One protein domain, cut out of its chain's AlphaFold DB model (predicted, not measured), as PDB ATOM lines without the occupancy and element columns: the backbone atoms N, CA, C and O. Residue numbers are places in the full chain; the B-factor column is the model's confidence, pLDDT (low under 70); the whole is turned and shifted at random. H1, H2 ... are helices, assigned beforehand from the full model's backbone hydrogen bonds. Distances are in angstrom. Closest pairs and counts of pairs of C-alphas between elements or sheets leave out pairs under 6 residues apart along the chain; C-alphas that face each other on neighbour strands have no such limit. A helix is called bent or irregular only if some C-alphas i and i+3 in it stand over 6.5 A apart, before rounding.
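Overview. This is residues 256 to 320 of the 322 residues of an uncharacterized protein of Hericium alpestre (UniProt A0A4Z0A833). Two long helices, H1 and H2, run side by side in opposite ways as an open, loose U with clear space between them, and a shorter helix, H3, is turned off crosswise beyond the last residues of H2. No helix touches another, and the three are joined in a row by two short links. The printed part has 65 residues with three named helices, in the order H1, H2, H3, and no named strand; the class is all helix, with 48 of the 65 residues in the helices. The whole is loose, with a radius of gyration of the C-alphas of 15.2 A, and the C-alphas span 39 by 31 by 22 A along their three main axes.

Along the chain. H1 comes first, residues 258 to 276, and is the longest helix by residues, with 19. Its C-alpha 258 is at (-10.956, 42.978, 4.023), and it measures 26.1 A from first to last C-alpha. H2 is residues 284 to 301, 18 residues, also 26.1 A from first to last C-alpha; it begins at C-alpha 284, at (-24.632, 29.633, -20.165). H3 is residues 309 to 319, 11 residues and 15.5 A long by the same measure, and it ends at C-alpha 319, at (2.541, 46.404, -20.836). No helix is bent or irregular.

Arrangement. H1 has the N-to-C direction (-0.38, -0.72, -0.58), and H2 has (0.37, 0.75, 0.54). H1 and H2 are apart, with no C-alpha of the one within 8 A of the other. H3 has the N-to-C direction (0.63, -0.55, -0.55). H2 and H3 are apart by the same test, and so are H1 and H3. From residue 256 to residue 320 the printed part stands free: no C-alpha 8 or more residues away along the chain comes within 10 A. In H1 and H3 every pair of O i and N i+4 is within hydrogen-bond range; in H2 12 of 14 pairs are.

Size, cuts and confidence. The two C-alphas farthest apart are those of Leu 278 and Ala 307, at 40.6 A, and the C-alphas of Arg 256 and Gln 320, the first and last printed, are 33.7 A apart. The printed part has no cut. The links H1 to H2 and H2 to H3 are both short but not tight, each with 7 residues, and no link is long. The mean pLDDT of the printed part is 70.4. It is under 70 at 26 residues: 256, 275 to 287, 299, 302 to 310, and 319 to 320.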
ATOM      1  N   ARG A 256     -14.216  45.265   8.997       69.12
ATOM      2  CA  ARG A 256     -13.048  46.027   8.512       69.12
ATOM      3  C   ARG A 256     -11.892  45.133   8.069       69.12
ATOM      4  O   ARG A 256     -10.929  45.639   7.484       69.12
ATOM      5  N   ASN A 257     -11.953  43.831   8.345       71.50
ATOM      6  CA  ASN A 257     -10.953  42.890   7.866       71.50
ATOM      7  C   ASN A 257     -11.290  42.479   6.427       71.50
ATOM      8  O   ASN A 257     -11.996  41.500   6.188       71.50
ATOM      9  N   ARG A 258     -10.769  43.244   5.459       78.44
ATOM     10  CA  ARG A 258     -10.956  42.978   4.023       78.44
ATOM     11  C   ARG A 258     -10.586  41.540   3.658       78.44
ATOM     12  O   ARG A 258     -11.295  40.934   2.867       78.44
ATOM     13  N   ASN A 259      -9.555  40.976   4.287       78.00
ATOM     14  CA  ASN A 259      -9.115  39.609   4.010       78.00
ATOM     15  C   ASN A 259     -10.175  38.576   4.410       78.00
ATOM     16  O   ASN A 259     -10.353  37.603   3.691       78.00
ATOM     17  N   SER A 260     -10.918  38.814   5.498       76.00
ATOM     18  CA  SER A 260     -12.009  37.928   5.928       76.00
ATOM     19  C   SER A 260     -13.227  38.010   5.006       76.00
ATOM     20  O   SER A 260     -13.908  37.011   4.797       76.00
ATOM     21  N   ILE A 261     -13.515  39.195   4.460       79.12
ATOM     22  CA  ILE A 261     -14.606  39.375   3.494       79.12
ATOM     23  C   ILE A 261     -14.227  38.715   2.170       79.12
ATOM     24  O   ILE A 261     -15.019  37.959   1.619       79.12
ATOM     25  N   PHE A 262     -13.008  38.959   1.680       84.62
ATOM     26  CA  PHE A 262     -12.517  38.334   0.456       84.62
ATOM     27  C   PHE A 262     -12.429  36.816   0.585       84.62
ATOM     28  O   PHE A 262     -12.844  36.139  -0.347       84.62
ATOM     29  N   SER A 263     -11.966  36.271   1.717       80.50
ATOM     30  CA  SER A 263     -11.917  34.816   1.900       80.50
ATOM     31  C   SER A 263     -13.314  34.200   1.864       80.50
ATOM     32  O   SER A 263     -13.527  33.247   1.129       80.50
ATOM     33  N   ALA A 264     -14.294  34.799   2.550       82.81
ATOM     34  CA  ALA A 264     -15.677  34.325   2.514       82.81
ATOM     35  C   ALA A 264     -16.284  34.402   1.102       82.81
ATOM     36  O   ALA A 264     -16.998  33.498   0.675       82.81
ATOM     37  N   LEU A 265     -15.983  35.465   0.351       83.75
ATOM     38  CA  LEU A 265     -16.472  35.645  -1.016       83.75
ATOM     39  C   LEU A 265     -15.813  34.653  -1.986       83.75
ATOM     40  O   LEU A 265     -16.494  34.102  -2.848       83.75
ATOM     41  N   VAL A 266     -14.515  34.385  -1.816       85.75
ATOM     42  CA  VAL A 266     -13.780  33.360  -2.569       85.75
ATOM     43  C   VAL A 266     -14.307  31.970  -2.241       85.75
ATOM     44  O   VAL A 266     -14.531  31.210  -3.171       85.75
ATOM     45  N   ASP A 267     -14.587  31.651  -0.978       82.81
ATOM     46  CA  ASP A 267     -15.156  30.359  -0.578       82.81
ATOM     47  C   ASP A 267     -16.569  30.159  -1.137       82.81
ATOM     48  O   ASP A 267     -16.902  29.072  -1.604       82.81
ATOM     49  N   ILE A 268     -17.393  31.213  -1.174       80.56
ATOM     50  CA  ILE A 268     -18.699  31.180  -1.847       80.56
ATOM     51  C   ILE A 268     -18.512  30.986  -3.355       80.56
ATOM     52  O   ILE A 268     -19.195  30.157  -3.954       80.56
ATOM     53  N   ALA A 269     -17.578  31.706  -3.979       78.75
ATOM     54  CA  ALA A 269     -17.302  31.576  -5.405       78.75
ATOM     55  C   ALA A 269     -16.741  30.191  -5.759       78.75
ATOM     56  O   ALA A 269     -17.154  29.621  -6.766       78.75
ATOM     57  N   LEU A 270     -15.861  29.615  -4.935       82.50
ATOM     58  CA  LEU A 270     -15.341  28.253  -5.079       82.50
ATOM     59  C   LEU A 270     -16.426  27.216  -4.803       82.50
ATOM     60  O   LEU A 270     -16.493  26.219  -5.511       82.50
ATOM     61  N   GLY A 271     -17.295  27.450  -3.820       79.62
ATOM     62  CA  GLY A 271     -18.434  26.590  -3.517       79.62
ATOM     63  C   GLY A 271     -19.427  26.552  -4.674       79.62
ATOM     64  O   GLY A 271     -19.828  25.473  -5.110       79.62
ATOM     65  N   ILE A 272     -19.761  27.714  -5.244       72.31
ATOM     66  CA  ILE A 272     -20.598  27.819  -6.442       72.31
ATOM     67  C   ILE A 272     -19.869  27.204  -7.632       72.31
ATOM     68  O   ILE A 272     -20.436  26.345  -8.280       72.31
ATOM     69  N   THR A 273     -18.616  27.553  -7.914       74.12
ATOM     70  CA  THR A 273     -17.882  27.044  -9.090       74.12
ATOM     71  C   THR A 273     -17.650  25.532  -9.009       74.12
ATOM     72  O   THR A 273     -17.845  24.822  -9.993       74.12
ATOM     73  N   GLY A 274     -17.319  25.020  -7.824       73.25
ATOM     74  CA  GLY A 274     -17.112  23.599  -7.551       73.25
ATOM     75  C   GLY A 274     -18.400  22.778  -7.618       73.25
ATOM     76  O   GLY A 274     -18.377  21.661  -8.128       73.25
ATOM     77  N   SER A 275     -19.539  23.336  -7.190       61.09
ATOM     78  CA  SER A 275     -20.857  22.697  -7.361       61.09
ATOM     79  C   SER A 275     -21.458  22.910  -8.760       61.09
ATOM     80  O   SER A 275     -22.223  22.072  -9.239       61.09
ATOM     81  N   SER A 276     -21.071  23.981  -9.458       54.09
ATOM     82  CA  SER A 276     -21.582  24.359 -10.780       54.09
ATOM     83  C   SER A 276     -20.839  23.703 -11.929       54.09
ATOM     84  O   SER A 276     -21.419  23.642 -13.001       54.09
ATOM     85  N   ALA A 277     -19.633  23.154 -11.746       54.97
ATOM     86  CA  ALA A 277     -18.944  22.391 -12.797       54.97
ATOM     87  C   ALA A 277     -19.785  21.202 -13.319       54.97
ATOM     88  O   ALA A 277     -19.663  20.800 -14.477       54.97
ATOM     89  N   LEU A 278     -20.699  20.685 -12.488       53.25
ATOM     90  CA  LEU A 278     -21.686  19.663 -12.857       53.25
ATOM     91  C   LEU A 278     -22.962  20.238 -13.511       53.25
ATOM     92  O   LEU A 278     -23.662  19.509 -14.209       53.25
ATOM     93  N   ALA A 279     -23.251  21.534 -13.343       52.84
ATOM     94  CA  ALA A 279     -24.424  22.230 -13.892       52.84
ATOM     95  C   ALA A 279     -24.106  23.167 -15.083       52.84
ATOM     96  O   ALA A 279     -25.013  23.557 -15.822       52.84
ATOM     97  N   THR A 280     -22.834  23.508 -15.329       50.53
ATOM     98  CA  THR A 280     -22.361  24.392 -16.415       50.53
ATOM     99  C   THR A 280     -22.610  23.840 -17.814       50.53
ATOM    100  O   THR A 280     -22.554  24.597 -18.777       50.53
ATOM    101  N   PHE A 281     -22.988  22.568 -17.942       53.16
ATOM    102  CA  PHE A 281     -23.508  22.035 -19.201       53.16
ATOM    103  C   PHE A 281     -24.946  22.486 -19.522       53.16
ATOM    104  O   PHE A 281     -25.421  22.190 -20.614       53.16
ATOM    105  N   TYR A 282     -25.637  23.217 -18.631       55.72
ATOM    106  CA  TYR A 282     -27.042  23.589 -18.850       55.72
ATOM    107  C   TYR A 282     -27.418  25.062 -18.623       55.72
ATOM    108  O   TYR A 282     -28.574  25.425 -18.826       55.72
ATOM    109  N   SER A 283     -26.500  25.960 -18.245       55.69
ATOM    110  CA  SER A 283     -26.880  27.375 -18.090       55.69
ATOM    111  C   SER A 283     -25.758  28.368 -18.386       55.69
ATOM    112  O   SER A 283     -25.324  29.129 -17.523       55.69
ATOM    113  N   LEU A 284     -25.347  28.449 -19.658       60.97
ATOM    114  CA  LEU A 284     -24.632  29.633 -20.165       60.97
ATOM    115  C   LEU A 284     -25.408  30.936 -19.874       60.97
ATOM    116  O   LEU A 284     -24.816  32.003 -19.741       60.97
ATOM    117  N   GLN A 285     -26.732  30.847 -19.739       65.06
ATOM    118  CA  GLN A 285     -27.604  31.978 -19.442       65.06
ATOM    119  C   GLN A 285     -27.497  32.445 -17.975       65.06
ATOM    120  O   GLN A 285     -27.557  33.645 -17.714       65.06
ATOM    121  N   GLY A 286     -27.256  31.537 -17.020       62.31
ATOM    122  CA  GLY A 286     -26.986  31.880 -15.617       62.31
ATOM    123  C   GLY A 286     -25.601  32.504 -15.392       62.31
ATOM    124  O   GLY A 286     -25.427  33.329 -14.491       62.31
ATOM    125  N   LEU A 287     -24.629  32.175 -16.251       66.69
ATOM    126  CA  LEU A 287     -23.269  32.721 -16.193       66.69
ATOM    127  C   LEU A 287     -23.240  34.233 -16.482       66.69
ATOM    128  O   LEU A 287     -22.571  34.988 -15.785       66.69
ATOM    129  N   PHE A 288     -24.011  34.705 -17.465       77.69
ATOM    130  CA  PHE A 288     -24.086  36.139 -17.771       77.69
ATOM    131  C   PHE A 288     -24.675  36.962 -16.620       77.69
ATOM    132  O   PHE A 288     -24.211  38.069 -16.352       77.69
ATOM    133  N   ASN A 289     -25.656  36.407 -15.907       72.19
ATOM    134  CA  ASN A 289     -26.286  37.085 -14.777       72.19
ATOM    135  C   ASN A 289     -25.342  37.175 -13.562       72.19
ATOM    136  O   ASN A 289     -25.276  38.197 -12.882       72.19
ATOM    137  N   THR A 290     -24.546  36.130 -13.318       72.44
ATOM    138  CA  THR A 290     -23.526  36.137 -12.255       72.44
ATOM    139  C   THR A 290     -22.351  37.058 -12.585       72.44
ATOM    140  O   THR A 290     -21.910  37.798 -11.710       72.44
ATOM    141  N   LEU A 291     -21.909  37.112 -13.846       78.62
ATOM    142  CA  LEU A 291     -20.928  38.100 -14.318       78.62
ATOM    143  C   LEU A 291     -21.425  39.541 -14.152       78.62
ATOM    144  O   LEU A 291     -20.651  40.403 -13.739       78.62
ATOM    145  N   GLN A 292     -22.705  39.807 -14.422       79.44
ATOM    146  CA  GLN A 292     -23.301  41.124 -14.180       79.44
ATOM    147  C   GLN A 292     -23.323  41.485 -12.694       79.44
ATOM    148  O   GLN A 292     -22.920  42.592 -12.338       79.44
ATOM    149  N   LEU A 293     -23.740  40.564 -11.820       78.56
ATOM    150  CA  LEU A 293     -23.736  40.791 -10.373       78.56
ATOM    151  C   LEU A 293     -22.308  41.013  -9.848       78.56
ATOM    152  O   LEU A 293     -22.073  41.905  -9.038       78.56
ATOM    153  N   PHE A 294     -21.338  40.257 -10.356       79.88
ATOM    154  CA  PHE A 294     -19.929  40.405 -10.004       79.88
ATOM    155  C   PHE A 294     -19.352  41.748 -10.474       79.88
ATOM    156  O   PHE A 294     -18.704  42.447  -9.697       79.88
ATOM    157  N   ALA A 295     -19.650  42.164 -11.709       78.62
ATOM    158  CA  ALA A 295     -19.271  43.477 -12.225       78.62
ATOM    159  C   ALA A 295     -19.908  44.619 -11.412       78.62
ATOM    160  O   ALA A 295     -19.260  45.637 -11.159       78.62
ATOM    161  N   LEU A 296     -21.149  44.439 -10.952       80.81
ATOM    162  CA  LEU A 296     -21.834  45.389 -10.078       80.81
ATOM    163  C   LEU A 296     -21.144  45.488  -8.708       80.81
ATOM    164  O   LEU A 296     -20.879  46.594  -8.238       80.81
ATOM    165  N   VAL A 297     -20.788  44.359  -8.091       77.81
ATOM    166  CA  VAL A 297     -20.062  44.321  -6.809       77.81
ATOM    167  C   VAL A 297     -18.673  44.956  -6.939       77.81
ATOM    168  O   VAL A 297     -18.313  45.800  -6.115       77.81
ATOM    169  N   LEU A 298     -17.923  44.646  -8.001       73.12
ATOM    170  CA  LEU A 298     -16.625  45.274  -8.280       73.12
ATOM    171  C   LEU A 298     -16.748  46.788  -8.502       73.12
ATOM    172  O   LEU A 298     -15.953  47.556  -7.961       73.12
ATOM    173  N   SER A 299     -17.771  47.230  -9.235       69.75
ATOM    174  CA  SER A 299     -18.062  48.655  -9.436       69.75
ATOM    175  C   SER A 299     -18.409  49.359  -8.119       69.75
ATOM    176  O   SER A 299     -18.009  50.503  -7.897       69.75
ATOM    177  N   THR A 300     -19.092  48.666  -7.207       71.56
ATOM    178  CA  THR A 300     -19.480  49.208  -5.898       71.56
ATOM    179  C   THR A 300     -18.275  49.339  -4.959       71.56
ATOM    180  O   THR A 300     -18.160  50.333  -4.249       71.56
ATOM    181  N   ILE A 301     -17.329  48.393  -4.997       70.38
ATOM    182  CA  ILE A 301     -16.114  48.411  -4.160       70.38
ATOM    183  C   ILE A 301     -15.039  49.371  -4.708       70.38
ATOM    184  O   ILE A 301     -14.299  49.968  -3.928       70.38
ATOM    185  N   GLY A 302     -14.963  49.563  -6.029       61.59
ATOM    186  CA  GLY A 302     -13.961  50.413  -6.688       61.59
ATOM    187  C   GLY A 302     -14.351  51.884  -6.896       61.59
ATOM    188  O   GLY A 302     -13.576  52.644  -7.470       61.59
ATOM    189  N   SER A 303     -15.538  52.325  -6.469       53.59
ATOM    190  CA  SER A 303     -16.081  53.643  -6.855       53.59
ATOM    191  C   SER A 303     -15.511  54.868  -6.121       53.59
ATOM    192  O   SER A 303     -16.010  55.967  -6.360       53.59
ATOM    193  N   HIS A 304     -14.481  54.738  -5.277       56.12
ATOM    194  CA  HIS A 304     -13.942  55.894  -4.545       56.12
ATOM    195  C   HIS A 304     -12.888  56.726  -5.293       56.12
ATOM    196  O   HIS A 304     -12.694  57.869  -4.906       56.12
ATOM    197  N   ASP A 305     -12.299  56.232  -6.390       58.03
ATOM    198  CA  ASP A 305     -11.435  57.043  -7.265       58.03
ATOM    199  C   ASP A 305     -11.482  56.523  -8.711       58.03
ATOM    200  O   ASP A 305     -10.658  55.740  -9.180       58.03
ATOM    201  N   LYS A 306     -12.523  56.930  -9.444       57.03
ATOM    202  CA  LYS A 306     -12.791  56.450 -10.815       57.03
ATOM    203  C   LYS A 306     -11.813  56.984 -11.868       57.03
ATOM    204  O   LYS A 306     -11.867  56.528 -13.008       57.03
ATOM    205  N   ALA A 307     -10.963  57.948 -11.515       61.97
ATOM    206  CA  ALA A 307     -10.039  58.573 -12.457       61.97
ATOM    207  C   ALA A 307      -8.740  57.771 -12.638       61.97
ATOM    208  O   ALA A 307      -8.289  57.645 -13.766       61.97
ATOM    209  N   SER A 308      -8.179  57.175 -11.580       60.78
ATOM    210  CA  SER A 308      -6.881  56.477 -11.652       60.78
ATOM    211  C   SER A 308      -6.993  54.998 -12.031       60.78
ATOM    212  O   SER A 308      -6.168  54.480 -12.775       60.78
ATOM    213  N   ILE A 309      -8.056  54.313 -11.600       67.31
ATOM    214  CA  ILE A 309      -8.204  52.861 -11.804       67.31
ATOM    215  C   ILE A 309      -8.296  52.480 -13.288       67.31
ATOM    216  O   ILE A 309      -7.801  51.430 -13.695       67.31
ATOM    217  N   LYS A 310      -8.933  53.309 -14.123       69.25
ATOM    218  CA  LYS A 310      -9.079  53.002 -15.554       69.25
ATOM    219  C   LYS A 310      -7.734  53.027 -16.286       69.25
ATOM    220  O   LYS A 310      -7.555  52.257 -17.233       69.25
ATOM    221  N   ASP A 311      -6.825  53.886 -15.842       75.94
ATOM    222  CA  ASP A 311      -5.507  54.046 -16.446       75.94
ATOM    223  C   ASP A 311      -4.549  52.950 -15.954       75.94
ATOM    224  O   ASP A 311      -3.872  52.340 -16.781       75.94
ATOM    225  N   ASP A 312      -4.622  52.566 -14.672       73.81
ATOM    226  CA  ASP A 312      -3.853  51.440 -14.114       73.81
ATOM    227  C   ASP A 312      -4.202  50.101 -14.784       73.81
ATOM    228  O   ASP A 312      -3.317  49.333 -15.163       73.81
ATOM    229  N   TRP A 313      -5.492  49.812 -15.011       74.62
ATOM    230  CA  TRP A 313      -5.882  48.584 -15.718       74.62
ATOM    231  C   TRP A 313      -5.420  48.586 -17.175       74.62
ATOM    232  O   TRP A 313      -5.016  47.547 -17.693       74.62
ATOM    233  N   ARG A 314      -5.450  49.741 -17.850       73.88
ATOM    234  CA  ARG A 314      -4.915  49.852 -19.212       73.88
ATOM    235  C   ARG A 314      -3.415  49.613 -19.242       73.88
ATOM    236  O   ARG A 314      -2.955  48.943 -20.157       73.88
ATOM    237  N   GLN A 315      -2.686  50.108 -18.248       77.62
ATOM    238  CA  GLN A 315      -1.254  49.884 -18.137       77.62
ATOM    239  C   GLN A 315      -0.942  48.394 -17.949       77.62
ATOM    240  O   GLN A 315      -0.171  47.845 -18.722       77.62
ATOM    241  N   VAL A 316      -1.630  47.697 -17.040       75.62
ATOM    242  CA  VAL A 316      -1.412  46.254 -16.811       75.62
ATOM    243  C   VAL A 316      -1.703  45.402 -18.056       75.62
ATOM    244  O   VAL A 316      -0.987  44.437 -18.318       75.62
ATOM    245  N   PHE A 317      -2.730  45.743 -18.841       77.50
ATOM    246  CA  PHE A 317      -3.070  44.977 -20.048       77.50
ATOM    247  C   PHE A 317      -2.233  45.333 -21.281       77.50
ATOM    248  O   PHE A 317      -2.102  44.495 -22.169       77.50
ATOM    249  N   LEU A 318      -1.687  46.548 -21.365       75.81
ATOM    250  CA  LEU A 318      -0.889  46.979 -22.517       75.81
ATOM    251  C   LEU A 318       0.604  46.665 -22.346       75.81
ATOM    252  O   LEU A 318       1.265  46.371 -23.341       75.81
ATOM    253  N   ASP A 319       1.116  46.641 -21.114       69.19
ATOM    254  CA  ASP A 319       2.541  46.404 -20.836       69.19
ATOM    255  C   ASP A 319       2.960  44.930 -21.036       69.19
ATOM    256  O   ASP A 319       4.127  44.637 -21.260       69.19
ATOM    257  N   GLN A 320       2.013  43.980 -21.054       58.59
ATOM    258  CA  GLN A 320       2.302  42.559 -21.323       58.59
ATOM    259  C   GLN A 320       2.427  42.186 -22.812       58.59
ATOM    260  O   GLN A 320       2.559  41.005 -23.134       58.59
TER     261      GLN A 320